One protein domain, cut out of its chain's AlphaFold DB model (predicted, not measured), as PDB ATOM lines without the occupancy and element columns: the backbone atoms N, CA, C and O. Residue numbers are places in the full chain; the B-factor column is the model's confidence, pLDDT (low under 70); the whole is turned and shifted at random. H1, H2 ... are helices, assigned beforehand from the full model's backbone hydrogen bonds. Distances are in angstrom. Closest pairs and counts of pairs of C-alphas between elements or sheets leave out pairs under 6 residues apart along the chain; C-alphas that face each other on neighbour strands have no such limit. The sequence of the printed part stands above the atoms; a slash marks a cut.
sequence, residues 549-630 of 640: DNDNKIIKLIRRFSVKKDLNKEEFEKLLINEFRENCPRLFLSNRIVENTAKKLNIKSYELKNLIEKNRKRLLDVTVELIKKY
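This is residues 549 to 630 of the 640 residues of an uncharacterized protein of Paeniclostridium sordellii 8483 (UniProt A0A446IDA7). Four helices make a small up-and-down bundle, H1 and H4 on opposite sides of it with H2 and H3 between them, and one long arm: the last and longest helix, H4, packs on H2 and H3 with residues of its first part, and its residues 623 to 630 stick out beyond the body. The printed part has 82 residues with four named helices, H1, H2, H3 and H4 in that order along the chain, and no named strand; the class is all helix. The whole is compact, with a radius of gyration of the C-alphas of 13.4 A, yet elongated in outline, spanning 44 by 24 by 21 A.

Begin with the longest helix, H4, residues 606 to 630: find C-alpha 606 at (121.808, 96.404, 122.481), from where the helix runs 36.9 A to C-alpha 630 at (107.685, 84.798, 90.466), with a kink of 26 degrees near residue 624. Before it, H3 takes residues 588 to 600 and is 18.3 A long. H2 takes residues 569 to 582 and is 20.2 A long. H1, residues 549 to 564, starts at C-alpha 549, (125.392, 100.815, 97.693), and is 21.4 A long.

Look first at H4. It touches H2 with its residues 607 to 612 alone, closest at the C-alphas of Ile 577 and Leu 608, 5.7 A apart; they run the same way at a steep tilt of 36 degrees, only just past shallow. It touches H3 with its residues 609 to 619 alone, closest at the C-alphas of Asn 591 and Ile 612, 6.1 A apart; this is a helical hairpin, opposite ways at a shallow tilt of 18 degrees. H1 touches H3 with residues 551 to 558 alone, closest at the C-alphas of Asp 551 and Ser 590, 6.2 A apart; they run the same way at a shallow tilt of 25 degrees. H1 and H2 form another helical hairpin and touch, closest at the C-alphas of Ile 554 and Leu 576, 7.2 A apart, opposite ways at a shallow tilt of 5 degrees. H2 and H3 are near each other, and H1 and H4 are apart. In H1, H2 and H3 every O i to N i+4 pair is within hydrogen-bond range; in H4, 18 of 21 are.

The two C-alphas farthest apart, those of Asn 568 and Tyr 630, are 44.7 A apart. Without residues 623 to 630, which stand free, the body spans 36 by 25 by 19 A. The printed part has no cut, and its three links are tight. The mean pLDDT of the printed part is 89.5; look for values under 70 at residues 564 and 566.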
ATOM      1  N   ASP A 549     124.685  99.683  97.074       92.50
ATOM      2  CA  ASP A 549     125.392 100.815  97.693       92.50
ATOM      3  C   ASP A 549     125.521 100.708  99.221       92.50
ATOM      4  O   ASP A 549     126.617 100.864  99.771       92.50
ATOM      5  N   ASN A 550     124.420 100.391  99.905       92.50
ATOM      6  CA  ASN A 550     124.365 100.299 101.366       92.50
ATOM      7  C   ASN A 550     125.197  99.121 101.893       92.50
ATOM      8  O   ASN A 550     126.064  99.281 102.757       92.50
ATOM      9  N   ASP A 551     124.992  97.935 101.327       95.38
ATOM     10  CA  ASP A 551     125.739  96.729 101.672       95.38
ATOM     11  C   ASP A 551     127.246  96.896 101.385       95.38
ATOM     12  O   ASP A 551     128.093  96.493 102.190       95.38
ATOM     13  N   ASN A 552     127.610  97.560 100.283       95.00
ATOM     14  CA  ASN A 552     128.996  97.858  99.919       95.00
ATOM     15  C   ASN A 552     129.678  98.770 100.944       95.00
ATOM     16  O   ASN A 552     130.826  98.520 101.328       95.00
ATOM     17  N   LYS A 553     128.987  99.826 101.403       92.94
ATOM     18  CA  LYS A 553     129.488 100.724 102.458       92.94
ATOM     19  C   LYS A 553     129.779  99.944 103.738       92.94
ATOM     20  O   LYS A 553     130.886 100.056 104.271       92.94
ATOM     21  N   ILE A 554     128.848  99.089 104.165       92.25
ATOM     22  CA  ILE A 554     129.005  98.243 105.357       92.25
ATOM     23  C   ILE A 554     130.223  97.323 105.221       92.25
ATOM     24  O   ILE A 554     131.075  97.285 106.111       92.25
ATOM     25  N   ILE A 555     130.382  96.621 104.097       91.44
ATOM     26  CA  ILE A 555     131.544  95.740 103.904       91.44
ATOM     27  C   ILE A 555     132.856  96.518 103.836       91.44
ATOM     28  O   ILE A 555     133.855  96.076 104.411       91.44
ATOM     29  N   LYS A 556     132.888  97.680 103.177       90.38
ATOM     30  CA  LYS A 556     134.078  98.544 103.159       90.38
ATOM     31  C   LYS A 556     134.446  99.007 104.569       90.38
ATOM     32  O   LYS A 556     135.627  98.960 104.915       90.38
ATOM     33  N   LEU A 557     133.466  99.380 105.395       89.62
ATOM     34  CA  LEU A 557     133.671  99.753 106.796       89.62
ATOM     35  C   LEU A 557     134.276  98.590 107.602       89.62
ATOM     36  O   LEU A 557     135.305  98.760 108.260       89.62
ATOM     37  N   ILE A 558     133.713  97.385 107.475       88.69
ATOM     38  CA  ILE A 558     134.219  96.170 108.137       88.69
ATOM     39  C   ILE A 558     135.648  95.838 107.690       88.69
ATOM     40  O   ILE A 558     136.486  95.481 108.522       88.69
ATOM     41  N   ARG A 559     135.961  95.983 106.394       85.19
ATOM     42  CA  ARG A 559     137.314  95.761 105.854       85.19
ATOM     43  C   ARG A 559     138.320  96.790 106.374       85.19
ATOM     44  O   ARG A 559     139.418  96.392 106.762       85.19
ATOM     45  N   ARG A 560     137.964  98.082 106.422       81.81
ATOM     46  CA  ARG A 560     138.826  99.144 106.988       81.81
ATOM     47  C   ARG A 560     139.174  98.844 108.442       81.81
ATOM     48  O   ARG A 560     140.343  98.900 108.807       81.81
ATOM     49  N   PHE A 561     138.192  98.426 109.235       80.94
ATOM     50  CA  PHE A 561     138.435  98.034 110.619       80.94
ATOM     51  C   PHE A 561     139.317  96.776 110.723       80.94
ATOM     52  O   PHE A 561     140.348  96.784 111.390       80.94
ATOM     53  N   SER A 562     138.938  95.694 110.036       74.31
ATOM     54  CA  SER A 562     139.542  94.366 110.237       74.31
ATOM     55  C   SER A 562     140.953  94.231 109.663       74.31
ATOM     56  O   SER A 562     141.755  93.468 110.194       74.31
ATOM     57  N   VAL A 563     141.250  94.938 108.567       71.62
ATOM     58  CA  VAL A 563     142.523  94.810 107.838       71.62
ATOM     59  C   VAL A 563     143.465  95.966 108.149       71.62
ATOM     60  O   VAL A 563     144.648  95.734 108.374       71.62
ATOM     61  N   LYS A 564     142.955  97.203 108.172       63.25
ATOM     62  CA  LYS A 564     143.798  98.394 108.348       63.25
ATOM     63  C   LYS A 564     143.928  98.833 109.809       63.25
ATOM     64  O   LYS A 564     144.902  99.486 110.150       63.25
ATOM     65  N   LYS A 565     142.996  98.412 110.681       70.81
ATOM     66  CA  LYS A 565     142.914  98.821 112.099       70.81
ATOM     67  C   LYS A 565     142.862 100.347 112.283       70.81
ATOM     68  O   LYS A 565     143.273 100.860 113.317       70.81
ATOM     69  N   ASP A 566     142.304 101.051 111.298       67.69
ATOM     70  CA  ASP A 566     142.247 102.521 111.237       67.69
ATOM     71  C   ASP A 566     141.224 103.147 112.207       67.69
ATOM     72  O   ASP A 566     141.086 104.364 112.253       67.69
ATOM     73  N   LEU A 567     140.451 102.334 112.929       73.56
ATOM     74  CA  LEU A 567     139.317 102.766 113.745       73.56
ATOM     75  C   LEU A 567     139.362 102.068 115.102       73.56
ATOM     76  O   LEU A 567     139.662 100.872 115.185       73.56
ATOM     77  N   ASN A 568     139.009 102.789 116.168       83.44
ATOM     78  CA  ASN A 568     138.776 102.160 117.465       83.44
ATOM     79  C   ASN A 568     137.385 101.491 117.506       83.44
ATOM     80  O   ASN A 568     136.524 101.715 116.653       83.44
ATOM     81  N   LYS A 569     137.169 100.625 118.501       84.62
ATOM     82  CA  LYS A 569     135.954  99.806 118.617       84.62
ATOM     83  C   LYS A 569     134.671 100.633 118.778       84.62
ATOM     84  O   LYS A 569     133.654 100.263 118.200       84.62
ATOM     85  N   GLU A 570     134.713 101.722 119.545       85.62
ATOM     86  CA  GLU A 570     133.544 102.578 119.799       85.62
ATOM     87  C   GLU A 570     133.157 103.392 118.562       85.62
ATOM     88  O   GLU A 570     131.979 103.537 118.244       85.62
ATOM     89  N   GLU A 571     134.150 103.901 117.838       86.75
ATOM     90  CA  GLU A 571     133.956 104.625 116.585       86.75
ATOM     91  C   GLU A 571     133.376 103.709 115.502       86.75
ATOM     92  O   GLU A 571     132.415 104.070 114.826       86.75
ATOM     93  N   PHE A 572     133.885 102.479 115.399       88.38
ATOM     94  CA  PHE A 572     133.351 101.464 114.493       88.38
ATOM     95  C   PHE A 572     131.896 101.088 114.810       88.38
ATOM     96  O   PHE A 572     131.076 100.995 113.898       88.38
ATOM     97  N   GLU A 573     131.559 100.907 116.092       90.44
ATOM     98  CA  GLU A 573     130.184 100.647 116.528       90.44
ATOM     99  C   GLU A 573     129.242 101.798 116.146       90.44
ATOM    100  O   GLU A 573     128.185 101.551 115.565       90.44
ATOM    101  N   LYS A 574     129.637 103.052 116.413       91.06
ATOM    102  CA  LYS A 574     128.844 104.241 116.060       91.06
ATOM    103  C   LYS A 574     128.595 104.341 114.557       91.06
ATOM    104  O   LYS A 574     127.469 104.609 114.148       91.06
ATOM    105  N   LEU A 575     129.619 104.093 113.740       90.94
ATOM    106  CA  LEU A 575     129.485 104.106 112.282       90.94
ATOM    107  C   LEU A 575     128.529 103.009 111.793       90.94
ATOM    108  O   LEU A 575     127.670 103.291 110.967       90.94
ATOM    109  N   LEU A 576     128.610 101.790 112.341       90.88
ATOM    110  CA  LEU A 576     127.662 100.719 112.007       90.88
ATOM    111  C   LEU A 576     126.221 101.073 112.392       90.88
ATOM    112  O   LEU A 576     125.311 100.846 111.602       90.88
ATOM    113  N   ILE A 577     126.005 101.627 113.587       92.44
ATOM    114  CA  ILE A 577     124.672 102.057 114.032       92.44
ATOM    115  C   ILE A 577     124.106 103.121 113.086       92.44
ATOM    116  O   ILE A 577     122.953 103.008 112.669       92.44
ATOM    117  N   ASN A 578     124.913 104.120 112.716       91.44
ATOM    118  CA  ASN A 578     124.493 105.165 111.784       91.44
ATOM    119  C   ASN A 578     124.143 104.588 110.407       91.44
ATOM    120  O   ASN A 578     123.067 104.885 109.895       91.44
ATOM    121  N   GLU A 579     124.970 103.694 109.855       90.25
ATOM    122  CA  GLU A 579     124.671 103.051 108.567       90.25
ATOM    123  C   GLU A 579     123.373 102.236 108.621       90.25
ATOM    124  O   GLU A 579     122.550 102.343 107.723       90.25
ATOM    125  N   PHE A 580     123.106 101.482 109.692       91.25
ATOM    126  CA  PHE A 580     121.838 100.746 109.810       91.25
ATOM    127  C   PHE A 580     120.613 101.655 109.980       91.25
ATOM    128  O   PHE A 580     119.510 101.257 109.602       91.25
ATOM    129  N   ARG A 581     120.775 102.851 110.558       89.75
ATOM    130  CA  ARG A 581     119.687 103.828 110.722       89.75
ATOM    131  C   ARG A 581     119.372 104.564 109.421       89.75
ATOM    132  O   ARG A 581     118.199 104.738 109.111       89.75
ATOM    133  N   GLU A 582     120.399 104.992 108.692       86.31
ATOM    134  CA  GLU A 582     120.252 105.823 107.490       86.31
ATOM    135  C   GLU A 582     120.118 104.984 106.211       86.31
ATOM    136  O   GLU A 582     119.356 105.336 105.317       86.31
ATOM    137  N   ASN A 583     120.821 103.851 106.142       82.25
ATOM    138  CA  ASN A 583     121.073 103.075 104.928       82.25
ATOM    139  C   ASN A 583     120.939 101.562 105.200       82.25
ATOM    140  O   ASN A 583     121.916 100.811 105.166       82.25
ATOM    141  N   CYS A 584     119.722 101.084 105.482       87.00
ATOM    142  CA  CYS A 584     119.484  99.666 105.786       87.00
ATOM    143  C   CYS A 584     120.011  98.727 104.669       87.00
ATOM    144  O   CYS A 584     119.648  98.920 103.502       87.00
ATOM    145  N   PRO A 585     120.814  97.692 104.998       93.62
ATOM    146  CA  PRO A 585     121.306  96.729 104.011       93.62
ATOM    147  C   PRO A 585     120.191  95.835 103.467       93.62
ATOM    148  O   PRO A 585     119.238  95.506 104.186       93.62
ATOM    149  N   ARG A 586     120.346  95.405 102.211       95.31
ATOM    150  CA  ARG A 586     119.431  94.500 101.499       95.31
ATOM    151  C   ARG A 586     119.798  93.022 101.664       95.31
ATOM    152  O   ARG A 586     118.972  92.156 101.394       95.31
ATOM    153  N   LEU A 587     121.007  92.703 102.136       94.88
ATOM    154  CA  LEU A 587     121.439  91.317 102.338       94.88
ATOM    155  C   LEU A 587     121.311  90.848 103.797       94.88
ATOM    156  O   LEU A 587     121.876  91.449 104.718       94.88
ATOM    157  N   PHE A 588     120.698  89.682 104.005       93.19
ATOM    158  CA  PHE A 588     120.863  88.886 105.224       93.19
ATOM    159  C   PHE A 588     122.344  88.543 105.450       93.19
ATOM    160  O   PHE A 588     122.810  88.566 106.594       93.19
ATOM    161  N   LEU A 589     123.120  88.335 104.378       93.12
ATOM    162  CA  LEU A 589     124.566  88.130 104.457       93.12
ATOM    163  C   LEU A 589     125.279  89.314 105.126       93.12
ATOM    164  O   LEU A 589     126.138  89.090 105.982       93.12
ATOM    165  N   SER A 590     124.912  90.555 104.787       93.88
ATOM    166  CA  SER A 590     125.471  91.765 105.407       93.88
ATOM    167  C   SER A 590     125.161  91.808 106.900       93.88
ATOM    168  O   SER A 590     126.079  91.972 107.708       93.88
ATOM    169  N   ASN A 591     123.901  91.561 107.282       92.75
ATOM    170  CA  ASN A 591     123.489  91.457 108.688       92.75
ATOM    171  C   ASN A 591     124.355  90.428 109.436       92.75
ATOM    172  O   ASN A 591     124.937  90.729 110.478       92.75
ATOM    173  N   ARG A 592     124.526  89.232 108.862       91.81
ATOM    174  CA  ARG A 592     125.311  88.140 109.456       91.81
ATOM    175  C   ARG A 592     126.797  88.478 109.588       91.81
ATOM    176  O   ARG A 592     127.422  88.132 110.592       91.81
ATOM    177  N   ILE A 593     127.390  89.141 108.594       91.94
ATOM    178  CA  ILE A 593     128.795  89.574 108.652       91.94
ATOM    179  C   ILE A 593     128.982  90.615 109.764       91.94
ATOM    180  O   ILE A 593     129.948  90.512 110.527       91.94
ATOM    181  N   VAL A 594     128.055  91.567 109.906       92.81
ATOM    182  CA  VAL A 594     128.074  92.572 110.980       92.81
ATOM    183  C   VAL A 594     127.956  91.903 112.347       92.81
ATOM    184  O   VAL A 594     128.804  92.137 113.205       92.81
ATOM    185  N   GLU A 595     126.984  91.007 112.543       91.62
ATOM    186  CA  GLU A 595     126.821  90.271 113.804       91.62
ATOM    187  C   GLU A 595     128.065  89.465 114.177       91.62
ATOM    188  O   GLU A 595     128.524  89.504 115.320       91.62
ATOM    189  N   ASN A 596     128.634  88.732 113.218       90.81
ATOM    190  CA  ASN A 596     129.827  87.924 113.452       90.81
ATOM    191  C   ASN A 596     131.042  88.793 113.783       90.81
ATOM    192  O   ASN A 596     131.844  88.427 114.644       90.81
ATOM    193  N   THR A 597     131.172  89.949 113.134       90.56
ATOM    194  CA  THR A 597     132.232  90.918 113.431       90.56
ATOM    195  C   THR A 597     132.041  91.509 114.828       90.56
ATOM    196  O   THR A 597     132.968  91.473 115.634       90.56
ATOM    197  N   ALA A 598     130.830  91.952 115.173       89.44
ATOM    198  CA  ALA A 598     130.505  92.478 116.497       89.44
ATOM    199  C   ALA A 598     130.783  91.458 117.614       89.44
ATOM    200  O   ALA A 598     131.414  91.801 118.617       89.44
ATOM    201  N   LYS A 599     130.405  90.185 117.413       89.31
ATOM    202  CA  LYS A 599     130.711  89.078 118.336       89.31
ATOM    203  C   LYS A 599     132.217  88.881 118.513       89.31
ATOM    204  O   LYS A 599     132.687  88.852 119.647       89.31
ATOM    205  N   LYS A 600     132.984  88.801 117.417       88.19
ATOM    206  CA  LYS A 600     134.454  88.653 117.459       88.19
ATOM    207  C   LYS A 600     135.139  89.804 118.197       88.19
ATOM    208  O   LYS A 600     136.134  89.586 118.877       88.19
ATOM    209  N   LEU A 601     134.593  91.011 118.087       85.88
ATOM    210  CA  LEU A 601     135.107  92.209 118.751       85.88
ATOM    211  C   LEU A 601     134.534  92.418 120.158       85.88
ATOM    212  O   LEU A 601     134.882  93.396 120.823       85.88
ATOM    213  N   ASN A 602     133.663  91.520 120.632       86.25
ATOM    214  CA  ASN A 602     132.965  91.618 121.913       86.25
ATOM    215  C   ASN A 602     132.194  92.949 122.068       86.25
ATOM    216  O   ASN A 602     132.220  93.578 123.129       86.25
ATOM    217  N   ILE A 603     131.586  93.449 120.987       87.81
ATOM    218  CA  ILE A 603     130.679  94.607 121.001       87.81
ATOM    219  C   ILE A 603     129.342  94.143 121.598       87.81
ATOM    220  O   ILE A 603     128.700  93.247 121.054       87.81
ATOM    221  N   LYS A 604     128.920  94.736 122.723       87.94
ATOM    222  CA  LYS A 604     127.691  94.365 123.461       87.94
ATOM    223  C   LYS A 604     126.558  95.386 123.282       87.94
ATOM    224  O   LYS A 604     125.762  95.606 124.191       87.94
ATOM    225  N   SER A 605     126.499  96.007 122.110       91.69
ATOM    226  CA  SER A 605     125.513  97.031 121.778       91.69
ATOM    227  C   SER A 605     124.110  96.445 121.641       91.69
ATOM    228  O   SER A 605     123.821  95.700 120.699       91.69
ATOM    229  N   TYR A 606     123.222  96.777 122.578       92.00
ATOM    230  CA  TYR A 606     121.808  96.404 122.481       92.00
ATOM    231  C   TYR A 606     121.135  97.080 121.280       92.00
ATOM    232  O   TYR A 606     120.321  96.470 120.589       92.00
ATOM    233  N   GLU A 607     121.530  98.319 120.996       94.69
ATOM    234  CA  GLU A 607     120.961  99.100 119.909       94.69
ATOM    235  C   GLU A 607     121.262  98.491 118.536       94.69
ATOM    236  O   GLU A 607     120.338  98.225 117.765       94.69
ATOM    237  N   LEU A 608     122.536  98.192 118.254       93.12
ATOM    238  CA  LEU A 608     122.936  97.568 116.992       93.12
ATOM    239  C   LEU A 608     122.210  96.233 116.774       93.12
ATOM    240  O   LEU A 608     121.718  95.965 115.681       93.12
ATOM    241  N   LYS A 609     122.085  95.414 117.828       93.31
ATOM    242  CA  LYS A 609     121.364  94.136 117.759       93.31
ATOM    243  C   LYS A 609     119.887  94.331 117.392       93.31
ATOM    244  O   LYS A 609     119.365  93.594 116.560       93.31
ATOM    245  N   ASN A 610     119.226  95.329 117.977       94.75
ATOM    246  CA  ASN A 610     117.838  95.654 117.649       94.75
ATOM    247  C   ASN A 610     117.677  96.161 116.210       94.75
ATOM    248  O   ASN A 610     116.705  95.797 115.552       94.75
ATOM    249  N   LEU A 611     118.615  96.973 115.710       95.69
ATOM    250  CA  LEU A 611     118.592  97.457 114.326       95.69
ATOM    251  C   LEU A 611     118.761  96.310 113.322       95.69
ATOM    252  O   LEU A 611     118.023  96.253 112.339       95.69
ATOM    253  N   ILE A 612     119.667  95.367 113.595       94.19
ATOM    254  CA  ILE A 612     119.858  94.173 112.760       94.19
ATOM    255  C   ILE A 612     118.586  93.319 112.730       94.19
ATOM    256  O   ILE A 612     118.126  92.945 111.653       94.19
ATOM    257  N   GLU A 613     117.967  93.061 113.885       94.19
ATOM    258  CA  GLU A 613     116.727  92.277 113.958       94.19
ATOM    259  C   GLU A 613     115.543  92.992 113.284       94.19
ATOM    260  O   GLU A 613     114.741  92.360 112.596       94.19
ATOM    261  N   LYS A 614     115.446  94.322 113.418       95.12
ATOM    262  CA  LYS A 614     114.445  95.127 112.703       95.12
ATOM    263  C   LYS A 614     114.648  95.039 111.191       95.12
ATOM    264  O   LYS A 614     113.676  94.849 110.464       95.12
ATOM    265  N   ASN A 615     115.894  95.134 110.719       95.06
ATOM    266  CA  ASN A 615     116.200  94.987 109.301       95.06
ATOM    267  C   ASN A 615     115.883  93.569 108.807       95.06
ATOM    268  O   ASN A 615     115.289  93.424 107.747       95.06
ATOM    269  N   ARG A 616     116.193  92.525 109.589       93.69
ATOM    270  CA  ARG A 616     115.843  91.135 109.257       93.69
ATOM    271  C   ARG A 616     114.345  90.977 108.997       93.69
ATOM    272  O   ARG A 616     113.979  90.394 107.986       93.69
ATOM    273  N   LYS A 617     113.490  91.513 109.874       94.69
ATOM    274  CA  LYS A 617     112.027  91.480 109.689       94.69
ATOM    275  C   LYS A 617     111.593  92.224 108.427       94.69
ATOM    276  O   LYS A 617     110.875  91.653 107.623       94.69
ATOM    277  N   ARG A 618     112.125  93.431 108.204       95.06
ATOM    278  CA  ARG A 618     111.869  94.206 106.979       95.06
ATOM    279  C   ARG A 618     112.217  93.418 105.713       95.06
ATOM    280  O   ARG A 618     111.459  93.459 104.756       95.06
ATOM    281  N   LEU A 619     113.359  92.726 105.694       94.62
ATOM    282  CA  LEU A 619     113.762  91.907 104.549       94.62
ATOM    283  C   LEU A 619     112.778  90.757 104.307       94.62
ATOM    284  O   LEU A 619     112.404  90.539 103.164       94.62
ATOM    285  N   LEU A 620     112.314  90.079 105.364       93.38
ATOM    286  CA  LEU A 620     111.287  89.036 105.244       93.38
ATOM    287  C   LEU A 620     109.985  89.585 104.645       93.38
ATOM    288  O   LEU A 620     109.425  88.960 103.749       93.38
ATOM    289  N   ASP A 621     109.537  90.760 105.095       94.12
ATOM    290  CA  ASP A 621     108.323  91.401 104.576       94.12
ATOM    291  C   ASP A 621     108.467  91.744 103.080       94.12
ATOM    292  O   ASP A 621     107.566  91.480 102.287       94.12
ATOM    293  N   VAL A 622     109.628  92.272 102.673       94.44
ATOM    294  CA  VAL A 622     109.939  92.558 101.259       94.44
ATOM    295  C   VAL A 622     109.979  91.274 100.429       94.44
ATOM    296  O   VAL A 622     109.414  91.237  99.338       94.44
ATOM    297  N   THR A 623     110.603  90.208 100.939       93.25
ATOM    298  CA  THR A 623     110.660  88.912 100.255       93.25
ATOM    299  C   THR A 623     109.262  88.361  99.970       93.25
ATOM    300  O   THR A 623     109.023  87.886  98.864       93.25
ATOM    301  N   VAL A 624     108.333  88.432 100.931       91.25
ATOM    302  CA  VAL A 624     106.956  87.932 100.755       91.25
ATOM    303  C   VAL A 624     106.244  88.627  99.593       91.25
ATOM    304  O   VAL A 624     105.527  87.974  98.836       91.25
ATOM    305  N   GLU A 625     106.456  89.930  99.415       91.44
ATOM    306  CA  GLU A 625     105.896  90.661  98.274       91.44
ATOM    307  C   GLU A 625     106.603  90.313  96.958       91.44
ATOM    308  O   GLU A 625     105.936  90.105  95.945       91.44
ATOM    309  N   LEU A 626     107.933  90.178  96.968       92.25
ATOM    310  CA  LEU A 626     108.702  89.842  95.765       92.25
ATOM    311  C   LEU A 626     108.427  88.428  95.246       92.25
ATOM    312  O   LEU A 626     108.393  88.243  94.034       92.25
ATOM    313  N   ILE A 627     108.172  87.444  96.116       90.94
ATOM    314  CA  ILE A 627     107.830  86.071  95.693       90.94
ATOM    315  C   ILE A 627     106.623  86.067  94.746       90.94
ATOM    316  O   ILE A 627     106.601  85.294  93.793       90.94
ATOM    317  N   LYS A 628     105.653  86.976  94.931       90.44
ATOM    318  CA  LYS A 628     104.462  87.069  94.067       90.44
ATOM    319  C   LYS A 628     104.802  87.405  92.608       90.44
ATOM    320  O   LYS A 628     104.049  87.025  91.718       90.44
ATOM    321  N   LYS A 629     105.928  88.088  92.353       90.88
ATOM    322  CA  LYS A 629     106.438  88.392  90.998       90.88
ATOM    323  C   LYS A 629     106.880  87.132  90.250       90.88
ATOM    324  O   LYS A 629     106.871  87.121  89.025       90.88
ATOM    325  N   TYR A 630     107.252  86.090  90.988       90.19
ATOM    326  CA  TYR A 630     107.685  84.798  90.466       90.19
ATOM    327  C   TYR A 630     106.571  83.754  90.535       90.19
ATOM    328  O   TYR A 630     106.857  82.572  90.648       90.19
TER     329      TYR A 630